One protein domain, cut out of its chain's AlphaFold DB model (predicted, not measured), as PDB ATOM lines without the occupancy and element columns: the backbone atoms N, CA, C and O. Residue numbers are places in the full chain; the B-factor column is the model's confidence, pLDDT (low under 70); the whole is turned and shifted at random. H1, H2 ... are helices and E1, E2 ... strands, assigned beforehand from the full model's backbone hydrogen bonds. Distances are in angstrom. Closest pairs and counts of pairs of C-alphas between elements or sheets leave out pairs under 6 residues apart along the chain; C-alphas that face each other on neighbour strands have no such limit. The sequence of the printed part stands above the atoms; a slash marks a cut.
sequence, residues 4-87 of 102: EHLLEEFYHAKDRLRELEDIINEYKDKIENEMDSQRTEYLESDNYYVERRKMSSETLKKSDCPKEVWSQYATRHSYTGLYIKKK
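AT A GLANCE: This is residues 4 to 87 of the 102 residues of an uncharacterized protein of viral metagenome (UniProt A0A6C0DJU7). One long helix, H1, and one long two-stranded ribbon, E2 with E3, make an L, joined where residues 28 to 35 of H1 pack on one face of the ribbon's sheet. Short E1 widens the sheet at this corner, and the small helix H2 is at the ribbon's other end; residues 4 to 27 and 63 to 69 stick out. The printed part has 84 residues, with two named helices and three named strands in the order H1 E1 E2 H2 E3. The class is mixed, helices and strands; the sheet, E1 - E2 - E3, is all antiparallel. The whole is extended, with a radius of gyration of the C-alphas of 19.6 A, and flat, spanning 50 by 50 by 22 A.

HOW THE PARTS SIT: H1, residues 4 to 37, is on the sheet of E1, residues 42 to 44, E2, residues 48 to 58, and E3, residues 76 to 86, in two layers, a helix on one face of a sheet. Its height over the sheet is 11.1 A, and it runs across the strands, at 81 degrees to E2 on the local plane. The closest C-alphas of H1 and E1 are those of Met 35 and Leu 43, 7.1 A apart. E1 and E2 form a hairpin, with N 43 and O 50 2.9 A apart, within hydrogen-bond range. E2 and E3 are antiparallel at 159 degrees, with N 55 and O 79 2.8 A apart, within that range. H2, residues 67 to 73, is not on the sheet, and is apart from H1. Every O i to N i+4 pair of H1 is within range; in H2 1 of 3 is, beside 1 of 4 O i to N i+3 pairs.

IN THESE COORDINATES: H1 measures 49.9 A from C-alpha 4 at (105.422, 93.019, 104.194) to C-alpha 37. E2 measures 30.9 A, and E3 31.1 A, ending with C-alpha 86 at (104.970, 130.072, 114.317).

THE WHOLE: The two C-alphas farthest apart, those of His 5 and Glu 68, are 55.6 A apart. The printed part has no cut and no long link. Mean pLDDT of the printed part is 81.4; residues 56 to 65 and 67 to 80 are under 70.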
ATOM      1  N   GLU A   4     104.079  92.677 104.676       95.12
ATOM      2  CA  GLU A   4     105.422  93.019 104.194       95.12
ATOM      3  C   GLU A   4     105.511  94.477 103.729       95.12
ATOM      4  O   GLU A   4     106.354  95.236 104.190       95.12
ATOM      5  N   HIS A   5     104.552  94.898 102.904       94.56
ATOM      6  CA  HIS A   5     104.473  96.269 102.411       94.56
ATOM      7  C   HIS A   5     104.301  97.285 103.552       94.56
ATOM      8  O   HIS A   5     104.915  98.344 103.541       94.56
ATOM      9  N   LEU A   6     103.512  96.946 104.579       95.38
ATOM     10  CA  LEU A   6     103.342  97.803 105.755       95.38
ATOM     11  C   LEU A   6     104.644  97.944 106.562       95.38
ATOM     12  O   LEU A   6     104.939  99.021 107.079       95.38
ATOM     13  N   LEU A   7     105.409  96.857 106.706       96.69
ATOM     14  CA  LEU A   7     106.691  96.873 107.410       96.69
ATOM     15  C   LEU A   7     107.747  97.669 106.636       96.69
ATOM     16  O   LEU A   7     108.498  98.424 107.251       96.69
ATOM     17  N   GLU A   8     107.755  97.557 105.310       96.00
ATOM     18  CA  GLU A   8     108.613  98.337 104.415       96.00
ATOM     19  C   GLU A   8     108.302  99.842 104.508       96.00
ATOM     20  O   GLU A   8     109.198 100.649 104.765       96.00
ATOM     21  N   GLU A   9     107.026 100.235 104.428       96.00
ATOM     22  CA  GLU A   9     106.613 101.633 104.625       96.00
ATOM     23  C   GLU A   9     106.999 102.162 106.013       96.00
ATOM     24  O   GLU A   9     107.475 103.294 106.152       96.00
ATOM     25  N   PHE A  10     106.827 101.346 107.059       94.06
ATOM     26  CA  PHE A  10     107.212 101.719 108.417       94.06
ATOM     27  C   PHE A  10     108.726 101.906 108.557       94.06
ATOM     28  O   PHE A  10     109.168 102.854 109.214       94.06
ATOM     29  N   TYR A  11     109.519 101.035 107.930       96.69
ATOM     30  CA  TYR A  11     110.972 101.144 107.905       96.69
ATOM     31  C   TYR A  11     111.417 102.441 107.219       96.69
ATOM     32  O   TYR A  11     112.150 103.229 107.820       96.69
ATOM     33  N   HIS A  12     110.899 102.738 106.025       96.06
ATOM     34  CA  HIS A  12     111.216 103.985 105.321       96.06
ATOM     35  C   HIS A  12     110.779 105.232 106.094       96.06
ATOM     36  O   HIS A  12     111.497 106.233 106.123       96.06
ATOM     37  N   ALA A  13     109.627 105.187 106.769       95.44
ATOM     38  CA  ALA A  13     109.186 106.285 107.622       95.44
ATOM     39  C   ALA A  13     110.135 106.516 108.810       95.44
ATOM     40  O   ALA A  13     110.367 107.663 109.193       95.44
ATOM     41  N   LYS A  14     110.691 105.444 109.393       95.94
ATOM     42  CA  LYS A  14     111.692 105.526 110.466       95.94
ATOM     43  C   LYS A  14     113.012 106.105 109.984       95.94
ATOM     44  O   LYS A  14     113.575 106.941 110.684       95.94
ATOM     45  N   ASP A  15     113.463 105.686 108.812       95.69
ATOM     46  CA  ASP A  15     114.707 106.172 108.228       95.69
ATOM     47  C   ASP A  15     114.608 107.668 107.907       95.69
ATOM     48  O   ASP A  15     115.392 108.479 108.392       95.69
ATOM     49  N   ARG A  16     113.512 108.074 107.256       94.69
ATOM     50  CA  ARG A  16     113.226 109.485 106.980       94.69
ATOM     51  C   ARG A  16     113.080 110.327 108.247       94.69
ATOM     52  O   ARG A  16     113.455 111.495 108.262       94.69
ATOM     53  N   LEU A  17     112.504 109.767 109.311       92.88
ATOM     54  CA  LEU A  17     112.425 110.450 110.602       92.88
ATOM     55  C   LEU A  17     113.824 110.718 111.164       92.88
ATOM     56  O   LEU A  17     114.053 111.815 111.663       92.88
ATOM     57  N   ARG A  18     114.750 109.767 111.028       91.31
ATOM     58  CA  ARG A  18     116.141 109.927 111.459       91.31
ATOM     59  C   ARG A  18     116.863 111.014 110.665       91.31
ATOM     60  O   ARG A  18     117.444 111.908 111.267       91.31
ATOM     61  N   GLU A  19     116.748 110.996 109.338       94.56
ATOM     62  CA  GLU A  19     117.323 112.040 108.476       94.56
ATOM     63  C   GLU A  19     116.799 113.437 108.847       94.56
ATOM     64  O   GLU A  19     117.554 114.403 108.945       94.56
ATOM     65  N   LEU A  20     115.489 113.552 109.093       92.75
ATOM     66  CA  LEU A  20     114.877 114.810 109.520       92.75
ATOM     67  C   LEU A  20     115.352 115.242 110.911       92.75
ATOM     68  O   LEU A  20     115.509 116.439 111.143       92.75
ATOM     69  N   GLU A  21     115.572 114.306 111.836       91.50
ATOM     70  CA  GLU A  21     116.134 114.597 113.159       91.50
ATOM     71  C   GLU A  21     117.562 115.143 113.061       91.50
ATOM     72  O   GLU A  21     117.862 116.142 113.720       91.50
ATOM     73  N   ASP A  22     118.405 114.560 112.207       91.44
ATOM     74  CA  ASP A  22     119.776 115.027 111.975       91.44
ATOM     75  C   ASP A  22     119.787 116.452 111.403       91.44
ATOM     76  O   ASP A  22     120.462 117.336 111.934       91.44
ATOM     77  N   ILE A  23     118.942 116.718 110.400       93.12
ATOM     78  CA  ILE A  23     118.764 118.059 109.822       93.12
ATOM     79  C   ILE A  23     118.272 119.060 110.881       93.12
ATOM     80  O   ILE A  23     118.751 120.193 110.959       93.12
ATOM     81  N   ILE A  24     117.303 118.667 111.715       90.38
ATOM     82  CA  ILE A  24     116.797 119.518 112.800       90.38
ATOM     83  C   ILE A  24     117.914 119.854 113.793       90.38
ATOM     84  O   ILE A  24     117.957 120.984 114.280       90.38
ATOM     85  N   ASN A  25     118.791 118.903 114.112       89.75
ATOM     86  CA  ASN A  25     119.904 119.137 115.028       89.75
ATOM     87  C   ASN A  25     120.935 120.099 114.427       89.75
ATOM     88  O   ASN A  25     121.308 121.053 115.101       89.75
ATOM     89  N   GLU A  26     121.267 119.967 113.141       92.19
ATOM     90  CA  GLU A  26     122.134 120.935 112.455       92.19
ATOM     91  C   GLU A  26     121.558 122.366 112.512       92.19
ATOM     92  O   GLU A  26     122.275 123.340 112.759       92.19
ATOM     93  N   TYR A  27     120.242 122.523 112.323       93.12
ATOM     94  CA  TYR A  27     119.598 123.832 112.455       93.12
ATOM     95  C   TYR A  27     119.576 124.351 113.891       93.12
ATOM     96  O   TYR A  27     119.703 125.560 114.087       93.12
ATOM     97  N   LYS A  28     119.420 123.479 114.894       90.06
ATOM     98  CA  LYS A  28     119.531 123.885 116.301       90.06
ATOM     99  C   LYS A  28     120.917 124.437 116.583       90.06
ATOM    100  O   LYS A  28     120.989 125.544 117.098       90.06
ATOM    101  N   ASP A  29     121.970 123.743 116.164       91.62
ATOM    102  CA  ASP A  29     123.350 124.186 116.381       91.62
ATOM    103  C   ASP A  29     123.585 125.571 115.757       91.62
ATOM    104  O   ASP A  29     124.146 126.465 116.389       91.62
ATOM    105  N   LYS A  30     123.076 125.804 114.539       92.62
ATOM    106  CA  LYS A  30     123.128 127.128 113.890       92.62
ATOM    107  C   LYS A  30     122.374 128.200 114.682       92.62
ATOM    108  O   LYS A  30     122.888 129.302 114.848       92.62
ATOM    109  N   ILE A  31     121.174 127.889 115.176       91.56
ATOM    110  CA  ILE A  31     120.372 128.818 115.984       91.56
ATOM    111  C   ILE A  31     121.057 129.118 117.325       91.56
ATOM    112  O   ILE A  31     121.054 130.268 117.753       91.56
ATOM    113  N   GLU A  32     121.647 128.118 117.985       90.12
ATOM    114  CA  GLU A  32     122.379 128.309 119.242       90.12
ATOM    115  C   GLU A  32     123.609 129.195 119.033       90.12
ATOM    116  O   GLU A  32     123.775 130.170 119.765       90.12
ATOM    117  N   ASN A  33     124.391 128.945 117.978       91.94
ATOM    118  CA  ASN A  33     125.540 129.779 117.614       91.94
ATOM    119  C   ASN A  33     125.139 131.240 117.348       91.94
ATOM    120  O   ASN A  33     125.832 132.167 117.779       91.94
ATOM    121  N   GLU A  34     124.010 131.467 116.671       92.69
ATOM    122  CA  GLU A  34     123.477 132.812 116.424       92.69
ATOM    123  C   GLU A  34     123.033 133.489 117.732       92.69
ATOM    124  O   GLU A  34     123.391 134.636 118.007       92.69
ATOM    125  N   MET A  35     122.300 132.764 118.582       91.19
ATOM    126  CA  MET A  35     121.866 133.245 119.897       91.19
ATOM    127  C   MET A  35     123.045 133.601 120.808       91.19
ATOM    128  O   MET A  35     122.977 134.590 121.540       91.19
ATOM    129  N   ASP A  36     124.121 132.817 120.767       91.56
ATOM    130  CA  ASP A  36     125.342 133.068 121.533       91.56
ATOM    131  C   ASP A  36     126.118 134.269 121.000       91.56
ATOM    132  O   ASP A  36     126.561 135.110 121.787       91.56
ATOM    133  N   SER A  37     126.197 134.411 119.676       92.81
ATOM    134  CA  SER A  37     126.820 135.565 119.020       92.81
ATOM    135  C   SER A  37     126.106 136.872 119.375       92.81
ATOM    136  O   SER A  37     126.754 137.878 119.667       92.81
ATOM    137  N   GLN A  38     124.772 136.850 119.429       91.94
ATOM    138  CA  GLN A  38     123.946 138.000 119.813       91.94
ATOM    139  C   GLN A  38     123.743 138.139 121.333       91.94
ATOM    140  O   GLN A  38     123.145 139.115 121.785       91.94
ATOM    141  N   ARG A  39     124.229 137.176 122.132       90.88
ATOM    142  CA  ARG A  39     124.025 137.091 123.591       90.88
ATOM    143  C   ARG A  39     122.555 137.229 124.006       90.88
ATOM    144  O   ARG A  39     122.237 137.889 124.995       90.88
ATOM    145  N   THR A  40     121.662 136.593 123.254       91.25
ATOM    146  CA  THR A  40     120.215 136.603 123.497       91.25
ATOM    147  C   THR A  40     119.694 135.194 123.765       91.25
ATOM    148  O   THR A  40     120.236 134.196 123.292       91.25
ATOM    149  N   GLU A  41     118.620 135.086 124.540       88.19
ATOM    150  CA  GLU A  41     117.872 133.833 124.717       88.19
ATOM    151  C   GLU A  41     116.644 133.765 123.793       88.19
ATOM    152  O   GLU A  41     115.915 132.773 123.788       88.19
ATOM    153  N   TYR A  42     116.418 134.809 122.994       88.81
ATOM    154  CA  TYR A  42     115.242 134.964 122.152       88.81
ATOM    155  C   TYR A  42     115.618 135.526 120.778       88.81
ATOM    156  O   TYR A  42     116.284 136.557 120.687       88.81
ATOM    157  N   LEU A  43     115.160 134.852 119.723       89.25
ATOM    158  CA  LEU A  43     115.265 135.299 118.335       89.25
ATOM    159  C   LEU A  43     113.872 135.349 117.713       89.25
ATOM    160  O   LEU A  43     113.077 134.422 117.870       89.25
ATOM    161  N   GLU A  44     113.588 136.409 116.967       90.88
ATOM    162  CA  GLU A  44     112.302 136.614 116.310       90.88
ATOM    163  C   GLU A  44     112.501 137.066 114.866       90.88
ATOM    164  O   GLU A  44     113.381 137.863 114.558       90.88
ATOM    165  N   SER A  45     111.658 136.540 113.984       90.69
ATOM    166  CA  SER A  45     111.503 136.973 112.599       90.69
ATOM    167  C   SER A  45     110.040 137.319 112.331       90.69
ATOM    168  O   SER A  45     109.189 137.228 113.221       90.69
ATOM    169  N   ASP A  46     109.699 137.673 111.095       88.31
ATOM    170  CA  ASP A  46     108.334 138.062 110.723       88.31
ATOM    171  C   ASP A  46     107.285 137.000 111.065       88.31
ATOM    172  O   ASP A  46     106.178 137.331 111.482       88.31
ATOM    173  N   ASN A  47     107.643 135.719 110.943       91.12
ATOM    174  CA  ASN A  47     106.696 134.606 111.033       91.12
ATOM    175  C   ASN A  47     106.986 133.621 112.168       91.12
ATOM    176  O   ASN A  47     106.105 132.835 112.528       91.12
ATOM    177  N   TYR A  48     108.192 133.643 112.734       90.44
ATOM    178  CA  TYR A  48     108.630 132.670 113.728       90.44
ATOM    179  C   TYR A  48     109.333 133.355 114.887       90.44
ATOM    180  O   TYR A  48     109.897 134.435 114.744       90.44
ATOM    181  N   TYR A  49     109.327 132.691 116.031       89.06
ATOM    182  CA  TYR A  49     110.228 133.021 117.120       89.06
ATOM    183  C   TYR A  49     110.801 131.744 117.715       89.06
ATOM    184  O   TYR A  49     110.147 130.691 117.715       89.06
ATOM    185  N   VAL A  50     112.029 131.845 118.205       90.12
ATOM    186  CA  VAL A  50     112.729 130.784 118.912       90.12
ATOM    187  C   VAL A  50     113.147 131.305 120.271       90.12
ATOM    188  O   VAL A  50     113.743 132.370 120.393       90.12
ATOM    189  N   GLU A  51     112.829 130.529 121.297       89.19
ATOM    190  CA  GLU A  51     113.184 130.830 122.674       89.19
ATOM    191  C   GLU A  51     114.034 129.694 123.234       89.19
ATOM    192  O   GLU A  51     113.653 128.517 123.176       89.19
ATOM    193  N   ARG A  52     115.180 130.057 123.794       86.75
ATOM    194  CA  ARG A  52     116.065 129.161 124.517       86.75
ATOM    195  C   ARG A  52     115.626 129.097 125.968       86.75
ATOM    196  O   ARG A  52     115.616 130.098 126.672       86.75
ATOM    197  N   ARG A  53     115.258 127.903 126.432       83.12
ATOM    198  CA  ARG A  53     114.806 127.687 127.809       83.12
ATOM    199  C   ARG A  53     115.720 126.715 128.521       83.12
ATOM    200  O   ARG A  53     115.887 125.579 128.082       83.12
ATOM    201  N   LYS A  54     116.244 127.131 129.672       74.00
ATOM    202  CA  LYS A  54     116.888 126.218 130.618       74.00
ATOM    203  C   LYS A  54     115.804 125.416 131.319       74.00
ATOM    204  O   LYS A  54     114.982 125.967 132.049       74.00
ATOM    205  N   MET A  55     115.785 124.115 131.087       71.00
ATOM    206  CA  MET A  55     114.915 123.195 131.800       71.00
ATOM    207  C   MET A  55     115.741 122.397 132.786       71.00
ATOM    208  O   MET A  55     116.869 122.034 132.488       71.00
ATOM    209  N   SER A  56     115.182 122.113 133.957       58.00
ATOM    210  CA  SER A  56     115.786 121.182 134.903       58.00
ATOM    211  C   SER A  56     114.820 120.048 135.200       58.00
ATOM    212  O   SER A  56     113.680 120.316 135.576       58.00
ATOM    213  N   SER A  57     115.273 118.807 135.048       54.22
ATOM    214  CA  SER A  57     114.560 117.611 135.481       54.22
ATOM    215  C   SER A  57     115.299 116.993 136.660       54.22
ATOM    216  O   SER A  57     116.481 116.664 136.566       54.22
ATOM    217  N   GLU A  58     114.588 116.829 137.766       53.38
ATOM    218  CA  GLU A  58     115.014 116.029 138.911       53.38
ATOM    219  C   GLU A  58     114.154 114.775 138.918       53.38
ATOM    220  O   GLU A  58     112.926 114.847 139.002       53.38
ATOM    221  N   THR A  59     114.794 113.617 138.780       53.56
ATOM    222  CA  THR A  59     114.089 112.337 138.734       53.56
ATOM    223  C   THR A  59     114.754 111.370 139.683       53.56
ATOM    224  O   THR A  59     115.912 111.009 139.513       53.56
ATOM    225  N   LEU A  60     113.991 110.916 140.662       54.56
ATOM    226  CA  LEU A  60     114.330 109.785 141.507       54.56
ATOM    227  C   LEU A  60     113.036 108.933 141.548       54.56
ATOM    228  O   LEU A  60     111.956 109.413 141.165       54.56
ATOM    229  N   LYS A  61     113.097 107.638 141.864       59.50
ATOM    230  CA  LYS A  61     111.897 106.782 141.923       59.50
ATOM    231  C   LYS A  61     111.468 106.592 143.370       59.50
ATOM    232  O   LYS A  61     112.258 106.183 144.207       59.50
ATOM    233  N   LYS A  62     110.199 106.888 143.668       55.03
ATOM    234  CA  LYS A  62     109.650 106.944 145.040       55.03
ATOM    235  C   LYS A  62     109.701 105.608 145.799       55.03
ATOM    236  O   LYS A  62     109.538 105.604 147.011       55.03
ATOM    237  N   SER A  63     109.887 104.495 145.092       65.25
ATOM    238  CA  SER A  63     110.103 103.171 145.682       65.25
ATOM    239  C   SER A  63     111.487 103.009 146.308       65.25
ATOM    240  O   SER A  63     111.649 102.179 147.193       65.25
ATOM    241  N   ASP A  64     112.463 103.806 145.875       57.88
ATOM    242  CA  ASP A  64     113.882 103.483 146.040       57.88
ATOM    243  C   ASP A  64     114.584 104.416 147.040       57.88
ATOM    244  O   ASP A  64     115.810 104.468 147.082       57.88
ATOM    245  N   CYS A  65     113.834 105.190 147.839       61.19
ATOM    246  CA  CYS A  65     114.447 106.138 148.770       61.19
ATOM    247  C   CYS A  65     113.612 106.403 150.036       61.19
ATOM    248  O   CYS A  65     112.419 106.717 149.925       61.19
ATOM    249  N   PRO A  66     114.232 106.348 151.233       73.69
ATOM    250  CA  PRO A  66     113.629 106.824 152.474       73.69
ATOM    251  C   PRO A  66     113.230 108.300 152.371       73.69
ATOM    252  O   PRO A  66     113.935 109.105 151.753       73.69
ATOM    253  N   LYS A  67     112.101 108.663 152.994       59.88
ATOM    254  CA  LYS A  67     111.534 110.016 152.893       59.88
ATOM    255  C   LYS A  67     112.526 111.101 153.305       59.88
ATOM    256  O   LYS A  67     112.549 112.128 152.639       59.88
ATOM    257  N   GLU A  68     113.330 110.882 154.346       67.38
ATOM    258  CA  GLU A  68     114.259 111.904 154.839       67.38
ATOM    259  C   GLU A  68     115.458 112.146 153.898       67.38
ATOM    260  O   GLU A  68     115.955 113.265 153.816       67.38
ATOM    261  N   VAL A  69     115.896 111.129 153.146       63.56
ATOM    262  CA  VAL A  69     117.123 111.169 152.322       63.56
ATOM    263  C   VAL A  69     116.853 111.707 150.919       63.56
ATOM    264  O   VAL A  69     117.652 112.471 150.376       63.56
ATOM    265  N   TRP A  70     115.695 111.382 150.337       62.22
ATOM    266  CA  TRP A  70     115.288 111.961 149.055       62.22
ATOM    267  C   TRP A  70     115.321 113.484 149.088       62.22
ATOM    268  O   TRP A  70     115.765 114.134 148.143       62.22
ATOM    269  N   SER A  71     114.828 114.044 150.193       57.41
ATOM    270  CA  SER A  71     114.728 115.481 150.405       57.41
ATOM    271  C   SER A  71     116.088 116.187 150.392       57.41
ATOM    272  O   SER A  71     116.110 117.397 150.197       57.41
ATOM    273  N   GLN A  72     117.200 115.460 150.566       61.06
ATOM    274  CA  GLN A  72     118.556 116.015 150.632       61.06
ATOM    275  C   GLN A  72     119.411 115.819 149.364       61.06
ATOM    276  O   GLN A  72     120.299 116.636 149.138       61.06
ATOM    277  N   TYR A  73     119.190 114.779 148.543       57.22
ATOM    278  CA  TYR A  73     120.211 114.310 147.575       57.22
ATOM    279  C   TYR A  73     119.769 114.159 146.110       57.22
ATOM    280  O   TYR A  73     120.541 113.661 145.287       57.22
ATOM    281  N   ALA A  74     118.550 114.554 145.742       59.06
ATOM    282  CA  ALA A  74     118.100 114.414 144.355       59.06
ATOM    283  C   ALA A  74     119.002 115.197 143.373       59.06
ATOM    284  O   ALA A  74     119.248 116.392 143.542       59.06
ATOM    285  N   THR A  75     119.508 114.518 142.336       58.28
ATOM    286  CA  THR A  75     120.404 115.120 141.338       58.28
ATOM    287  C   THR A  75     119.606 115.888 140.288       58.28
ATOM    288  O   THR A  75     118.708 115.347 139.637       58.28
ATOM    289  N   ARG A  76     119.956 117.163 140.116       57.12
ATOM    290  CA  ARG A  76     119.306 118.087 139.188       57.12
ATOM    291  C   ARG A  76     119.998 118.058 137.833       57.12
ATOM    292  O   ARG A  76     121.126 118.519 137.707       57.12
ATOM    293  N   HIS A  77     119.313 117.563 136.806       57.31
ATOM    294  CA  HIS A  77     119.797 117.658 135.431       57.31
ATOM    295  C   HIS A  77     119.202 118.884 134.760       57.31
ATOM    296  O   HIS A  77     118.000 118.922 134.516       57.31
ATOM    297  N   SER A  78     120.031 119.876 134.441       54.47
ATOM    298  CA  SER A  78     119.632 121.000 133.596       54.47
ATOM    299  C   SER A  78     120.029 120.761 132.144       54.47
ATOM    300  O   SER A  78     121.190 120.468 131.875       54.47
ATOM    301  N   TYR A  79     119.094 120.927 131.216       68.69
ATOM    302  CA  TYR A  79     119.350 120.918 129.782       68.69
ATOM    303  C   TYR A  79     118.682 122.118 129.119       68.69
ATOM    304  O   TYR A  79     117.628 122.598 129.548       68.69
ATOM    305  N   THR A  80     119.314 122.615 128.066       68.25
ATOM    306  CA  THR A  80     118.796 123.724 127.277       68.25
ATOM    307  C   THR A  80     117.898 123.164 126.181       68.25
ATOM    308  O   THR A  80     118.291 122.270 125.441       68.25
ATOM    309  N   GLY A  81     116.659 123.646 126.114       75.94
ATOM    310  CA  GLY A  81     115.726 123.316 125.043       75.94
ATOM    311  C   GLY A  81     115.450 124.537 124.178       75.94
ATOM    312  O   GLY A  81     115.073 125.586 124.704       75.94
ATOM    313  N   LEU A  82     115.586 124.390 122.861       82.31
ATOM    314  CA  LEU A  82     115.113 125.375 121.891       82.31
ATOM    315  C   LEU A  82     113.639 125.134 121.555       82.31
ATOM    316  O   LEU A  82     113.236 124.030 121.182       82.31
ATOM    317  N   TYR A  83     112.834 126.189 121.663       82.94
ATOM    318  CA  TYR A  83     111.410 126.165 121.355       82.94
ATOM    319  C   TYR A  83     111.100 127.099 120.194       82.94
ATOM    320  O   TYR A  83     111.004 128.307 120.386       82.94
ATOM    321  N   ILE A  84     110.886 126.526 119.009       87.19
ATOM    322  CA  ILE A  84     110.414 127.259 117.833       87.19
ATOM    323  C   ILE A  84     108.886 127.279 117.777       87.19
ATOM    324  O   ILE A  84     108.225 126.262 118.011       87.19
ATOM    325  N   LYS A  85     108.306 128.440 117.470       86.69
ATOM    326  CA  LYS A  85     106.862 128.603 117.272       86.69
ATOM    327  C   LYS A  85     106.579 129.527 116.098       86.69
ATOM    328  O   LYS A  85     107.265 130.526 115.895       86.69
ATOM    329  N   LYS A  86     105.518 129.208 115.359       88.88
ATOM    330  CA  LYS A  86     104.970 130.072 114.317       88.88
ATOM    331  C   LYS A  86     104.015 131.093 114.934       88.88
ATOM    332  O   LYS A  86     103.174 130.744 115.769       88.88
ATOM    333  N   LYS A  87     104.123 132.355 114.529       85.62
ATOM    334  CA  LYS A  87     103.212 133.412 114.980       85.62
ATOM    335  C   LYS A  87     101.786 133.105 114.511       85.62
ATOM    336  O   LYS A  87     101.563 132.711 113.371       85.62
TER     337      LYS A  87